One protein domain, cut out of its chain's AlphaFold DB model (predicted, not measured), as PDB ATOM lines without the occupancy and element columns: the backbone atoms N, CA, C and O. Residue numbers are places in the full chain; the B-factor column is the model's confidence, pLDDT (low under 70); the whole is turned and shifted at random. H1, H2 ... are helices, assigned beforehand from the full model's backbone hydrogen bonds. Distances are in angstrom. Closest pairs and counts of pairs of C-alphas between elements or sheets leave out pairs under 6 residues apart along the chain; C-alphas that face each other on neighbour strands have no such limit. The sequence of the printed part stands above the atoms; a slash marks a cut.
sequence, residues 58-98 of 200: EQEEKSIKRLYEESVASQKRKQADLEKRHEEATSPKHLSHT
ATOM      1  N   GLU A  58      40.293 -15.932 -56.491       91.62
ATOM      2  CA  GLU A  58      41.139 -16.521 -55.447       91.62
ATOM      3  C   GLU A  58      41.541 -15.516 -54.357       91.62
ATOM      4  O   GLU A  58      41.668 -15.878 -53.187       91.62
ATOM      5  N   GLN A  59      41.777 -14.252 -54.723       90.94
ATOM      6  CA  GLN A  59      42.086 -13.195 -53.757       90.94
ATOM      7  C   GLN A  59      40.857 -12.826 -52.926       90.94
ATOM      8  O   GLN A  59      40.989 -12.558 -51.734       90.94
ATOM      9  N   GLU A  60      39.679 -12.845 -53.543       90.88
ATOM     10  CA  GLU A  60      38.401 -12.637 -52.866       90.88
ATOM     11  C   GLU A  60      38.102 -13.771 -51.877       90.88
ATOM     12  O   GLU A  60      37.815 -13.526 -50.710       90.88
ATOM     13  N   GLU A  61      38.280 -15.031 -52.271       94.12
ATOM     14  CA  GLU A  61      38.097 -16.160 -51.354       94.12
ATOM     15  C   GLU A  61      39.083 -16.124 -50.176       94.12
ATOM     16  O   GLU A  61      38.711 -16.417 -49.037       94.12
ATOM     17  N   LYS A  62      40.341 -15.736 -50.422       95.44
ATOM     18  CA  LYS A  62      41.344 -15.555 -49.360       95.44
ATOM     19  C   LYS A  62      40.969 -14.420 -48.409       95.44
ATOM     20  O   LYS A  62      41.152 -14.568 -47.200       95.44
ATOM     21  N   SER A  63      40.446 -13.304 -48.922       92.94
ATOM     22  CA  SER A  63      40.025 -12.184 -48.076       92.94
ATOM     23  C   SER A  63      38.802 -12.553 -47.235       92.94
ATOM     24  O   SER A  63      38.798 -12.281 -46.037       92.94
ATOM     25  N   ILE A  64      37.828 -13.261 -47.814       95.19
ATOM     26  CA  ILE A  64      36.648 -13.764 -47.101       95.19
ATOM     27  C   ILE A  64      37.059 -14.720 -45.979       95.19
ATOM     28  O   ILE A  64      36.622 -14.544 -44.842       95.19
ATOM     29  N   LYS A  65      37.934 -15.697 -46.262       97.12
ATOM     30  CA  LYS A  65      38.438 -16.638 -45.245       97.12
ATOM     31  C   LYS A  65      39.130 -15.907 -44.097       97.12
ATOM     32  O   LYS A  65      38.794 -16.148 -42.942       97.12
ATOM     33  N   ARG A  66      40.019 -14.959 -44.408       97.31
ATOM     34  CA  ARG A  66      40.706 -14.151 -43.392       97.31
ATOM     35  C   ARG A  66      39.724 -13.358 -42.528       97.31
ATOM     36  O   ARG A  66      39.846 -13.378 -41.309       97.31
ATOM     37  N   LEU A  67      38.761 -12.668 -43.143       96.31
ATOM     38  CA  LEU A  67      37.761 -11.879 -42.415       96.31
ATOM     39  C   LEU A  67      36.900 -12.760 -41.508       96.31
ATOM     40  O   LEU A  67      36.591 -12.382 -40.378       96.31
ATOM     41  N   TYR A  68      36.540 -13.950 -41.985       97.44
ATOM     42  CA  TYR A  68      35.809 -14.926 -41.194       97.44
ATOM     43  C   TYR A  68      36.630 -15.419 -39.995       97.44
ATOM     44  O   TYR A  68      36.149 -15.375 -38.864       97.44
ATOM     45  N   GLU A  69      37.881 -15.829 -40.213       97.81
ATOM     46  CA  GLU A  69      38.790 -16.268 -39.146       97.81
ATOM     47  C   GLU A  69      39.018 -15.171 -38.101       97.81
ATOM     48  O   GLU A  69      38.954 -15.436 -36.898       97.81
ATOM     49  N   GLU A  70      39.217 -13.929 -38.543       97.31
ATOM     50  CA  GLU A  70      39.382 -12.768 -37.670       97.31
ATOM     51  C   GLU A  70      38.119 -12.495 -36.841       97.31
ATOM     52  O   GLU A  70      38.200 -12.276 -35.628       97.31
ATOM     53  N   SER A  71      36.938 -12.591 -37.460       97.00
ATOM     54  CA  SER A  71      35.652 -12.457 -36.771       97.00
ATOM     55  C   SER A  71      35.463 -13.543 -35.709       97.00
ATOM     56  O   SER A  71      35.126 -13.239 -34.561       97.00
ATOM     57  N   VAL A  72      35.729 -14.805 -36.054       97.56
ATOM     58  CA  VAL A  72      35.621 -15.937 -35.122       97.56
ATOM     59  C   VAL A  72      36.617 -15.789 -33.970       97.56
ATOM     60  O   VAL A  72      36.253 -15.994 -32.813       97.56
ATOM     61  N   ALA A  73      37.860 -15.393 -34.249       97.12
ATOM     62  CA  ALA A  73      38.868 -15.157 -33.219       97.12
ATOM     63  C   ALA A  73      38.463 -14.015 -32.273       97.12
ATOM     64  O   ALA A  73      38.595 -14.146 -31.054       97.12
ATOM     65  N   SER A  74      37.924 -12.919 -32.813       96.44
ATOM     66  CA  SER A  74      37.399 -11.798 -32.026       96.44
ATOM     67  C   SER A  74      36.245 -12.232 -31.121       96.44
ATOM     68  O   SER A  74      36.220 -11.896 -29.936       96.44
ATOM     69  N   GLN A  75      35.320 -13.041 -31.641       95.69
ATOM     70  CA  GLN A  75      34.198 -13.560 -30.863       95.69
ATOM     71  C   GLN A  75      34.656 -14.506 -29.745       95.69
ATOM     72  O   GLN A  75      34.200 -14.356 -28.614       95.69
ATOM     73  N   LYS A  76      35.606 -15.408 -30.023       96.38
ATOM     74  CA  LYS A  76      36.191 -16.300 -29.007       96.38
ATOM     75  C   LYS A  76      36.887 -15.528 -27.889       96.38
ATOM     76  O   LYS A  76      36.706 -15.859 -26.725       96.38
ATOM     77  N   ARG A  77      37.643 -14.473 -28.220       96.38
ATOM     78  CA  ARG A  77      38.275 -13.602 -27.211       96.38
ATOM     79  C   ARG A  77      37.233 -12.932 -26.320       96.38
ATOM     80  O   ARG A  77      37.356 -12.986 -25.106       96.38
ATOM     81  N   LYS A  78      36.172 -12.374 -26.914       94.50
ATOM     82  CA  LYS A  78      35.069 -11.766 -26.154       94.50
ATOM     83  C   LYS A  78      34.372 -12.772 -25.239       94.50
ATOM     84  O   LYS A  78      34.035 -12.417 -24.119       94.50
ATOM     85  N   GLN A  79      34.151 -14.000 -25.707       94.81
ATOM     86  CA  GLN A  79      33.573 -15.065 -24.884       94.81
ATOM     87  C   GLN A  79      34.489 -15.419 -23.712       94.81
ATOM     88  O   GLN A  79      34.028 -15.378 -22.579       94.81
ATOM     89  N   ALA A  80      35.782 -15.634 -23.962       95.62
ATOM     90  CA  ALA A  80      36.756 -15.913 -22.908       95.62
ATOM     91  C   ALA A  80      36.851 -14.773 -21.875       95.62
ATOM     92  O   ALA A  80      36.928 -15.028 -20.677       95.62
ATOM     93  N   ASP A  81      36.793 -13.510 -22.311       94.25
ATOM     94  CA  ASP A  81      36.787 -12.355 -21.406       94.25
ATOM     95  C   ASP A  81      35.520 -12.310 -20.535       94.25
ATOM     96  O   ASP A  81      35.583 -11.933 -19.362       94.25
ATOM     97  N   LEU A  82      34.361 -12.679 -21.091       92.06
ATOM     98  CA  LEU A  82      33.102 -12.755 -20.347       92.06
ATOM     99  C   LEU A  82      33.093 -13.927 -19.365       92.06
ATOM    100  O   LEU A  82      32.685 -13.741 -18.221       92.06
ATOM    101  N   GLU A  83      33.566 -15.096 -19.790       94.06
ATOM    102  CA  GLU A  83      33.719 -16.281 -18.943       94.06
ATOM    103  C   GLU A  83      34.647 -15.977 -17.771       94.06
ATOM    104  O   GLU A  83      34.256 -16.163 -16.623       94.06
ATOM    105  N   LYS A  84      35.808 -15.371 -18.033       91.94
ATOM    106  CA  LYS A  84      36.743 -14.954 -16.987       91.94
ATOM    107  C   LYS A  84      36.111 -13.976 -15.993       91.94
ATOM    108  O   LYS A  84      36.249 -14.154 -14.789       91.94
ATOM    109  N   ARG A  85      35.378 -12.962 -16.469       88.06
ATOM    110  CA  ARG A  85      34.655 -12.024 -15.585       88.06
ATOM    111  C   ARG A  85      33.577 -12.721 -14.763       88.06
ATOM    112  O   ARG A  85      33.361 -12.357 -13.610       88.06
ATOM    113  N   HIS A  86      32.889 -13.693 -15.352       87.56
ATOM    114  CA  HIS A  86      31.872 -14.473 -14.662       87.56
ATOM    115  C   HIS A  86      32.497 -15.376 -13.591       87.56
ATOM    116  O   HIS A  86      31.998 -15.430 -12.469       87.56
ATOM    117  N   GLU A  87      33.610 -16.041 -13.896       86.81
ATOM    118  CA  GLU A  87      34.388 -16.828 -12.934       86.81
ATOM    119  C   GLU A  87      34.929 -15.956 -11.798       86.81
ATOM    120  O   GLU A  87      34.796 -16.320 -10.633       86.81
ATOM    121  N   GLU A  88      35.474 -14.776 -12.103       84.31
ATOM    122  CA  GLU A  88      35.911 -13.810 -11.092       84.31
ATOM    123  C   GLU A  88      34.736 -13.403 -10.189       84.31
ATOM    124  O   GLU A  88      34.838 -13.521  -8.966       84.31
ATOM    125  N   ALA A  89      33.590 -13.033 -10.767       78.12
ATOM    126  CA  ALA A  89      32.395 -12.632 -10.023       78.12
ATOM    127  C   ALA A  89      31.775 -13.760  -9.175       78.12
ATOM    128  O   ALA A  89      31.263 -13.498  -8.089       78.12
ATOM    129  N   THR A  90      31.818 -15.008  -9.651       76.62
ATOM    130  CA  THR A  90      31.282 -16.184  -8.936       76.62
ATOM    131  C   THR A  90      32.302 -16.849  -8.022       76.62
ATOM    132  O   THR A  90      31.942 -17.716  -7.222       76.62
ATOM    133  N   SER A  91      33.571 -16.443  -8.090       79.25
ATOM    134  CA  SER A  91      34.591 -16.997  -7.217       79.25
ATOM    135  C   SER A  91      34.275 -16.669  -5.749       79.25
ATOM    136  O   SER A  91      33.920 -15.534  -5.402       79.25
ATOM    137  N   PRO A  92      34.472 -17.632  -4.833       65.81
ATOM    138  CA  PRO A  92      34.206 -17.429  -3.411       65.81
ATOM    139  C   PRO A  92      35.093 -16.334  -2.797       65.81
ATOM    140  O   PRO A  92      34.736 -15.765  -1.768       65.81
ATOM    141  N   LYS A  93      36.221 -15.987  -3.437       65.00
ATOM    142  CA  LYS A  93      37.101 -14.877  -3.035       65.00
ATOM    143  C   LYS A  93      36.449 -13.507  -3.245       65.00
ATOM    144  O   LYS A  93      36.631 -12.627  -2.416       65.00
ATOM    145  N   HIS A  94      35.671 -13.320  -4.309       59.47
ATOM    146  CA  HIS A  94      34.959 -12.062  -4.552       59.47
ATOM    147  C   HIS A  94      33.644 -11.976  -3.764       59.47
ATOM    148  O   HIS A  94      33.334 -10.921  -3.214       59.47
ATOM    149  N   LEU A  95      32.921 -13.092  -3.615       58.19
ATOM    150  CA  LEU A  95      31.694 -13.156  -2.805       58.19
ATOM    151  C   LEU A  95      31.960 -12.903  -1.309       58.19
ATOM    152  O   LEU A  95      31.187 -12.198  -0.662       58.19
ATOM    153  N   SER A  96      33.076 -13.408  -0.769       57.06
ATOM    154  CA  SER A  96      33.486 -13.199   0.635       57.06
ATOM    155  C   SER A  96      34.053 -11.804   0.934       57.06
ATOM    156  O   SER A  96      34.151 -11.420   2.098       57.06
ATOM    157  N   HIS A  97      34.390 -11.021  -0.096       55.00
ATOM    158  CA  HIS A  97      34.873  -9.642   0.026       55.00
ATOM    159  C   HIS A  97      33.808  -8.587  -0.277       55.00
ATOM    160  O   HIS A  97      34.140  -7.416  -0.455       55.00
ATOM    161  N   THR A  98      32.525  -8.954  -0.242       58.28
ATOM    162  CA  THR A  98      31.418  -7.990  -0.140       58.28
ATOM    163  C   THR A  98      31.385  -7.356   1.260       58.28
ATOM    164  O   THR A  98      30.401  -7.399   1.990       58.28
TER     165      THR A  98
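AT A GLANCE: This is residues 58 to 98 of the 200 residues of an uncharacterized protein of Bodo saltans (UniProt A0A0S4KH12). One long helix, H1, makes a rod, with the very short helix H2 and a few last residues at its far end. The printed part has 41 residues with two named helices, H1 then H2, and no named strand; the class is all helix. It is extended, with a radius of gyration of the C-alphas of 17.5 A and spans of 57 by 9 by 7 A.

HOW THE PARTS SIT: H1, residues 58 to 90, has each of its O i to N i+4 pairs within hydrogen-bond range. A tight link of 1 residue, Ser 91, joins it to H2, residues 92 to 95, which is too short for such a pair; its 1 pair of O i to N i+3 is not within range. H1 and H2 are close but not clearly touching, and their closest C-alphas, those of Glu 88 and His 94, are 6.8 A apart.

IN THESE COORDINATES: H1 begins at C-alpha 58, (41.139, -16.521, -55.447), and ends at C-alpha 90, (31.282, -16.184, -8.936), 47.5 A from first to last C-alpha. H2 measures 5.0 A and ends at C-alpha 95, (31.694, -13.156, -2.805).

THE WHOLE: The two C-alphas farthest apart, those of Glu 58 and Thr 98, are 56.8 A apart. The printed part has no cut. Its mean pLDDT is 87.0, and residues 92 to 98 are under 70.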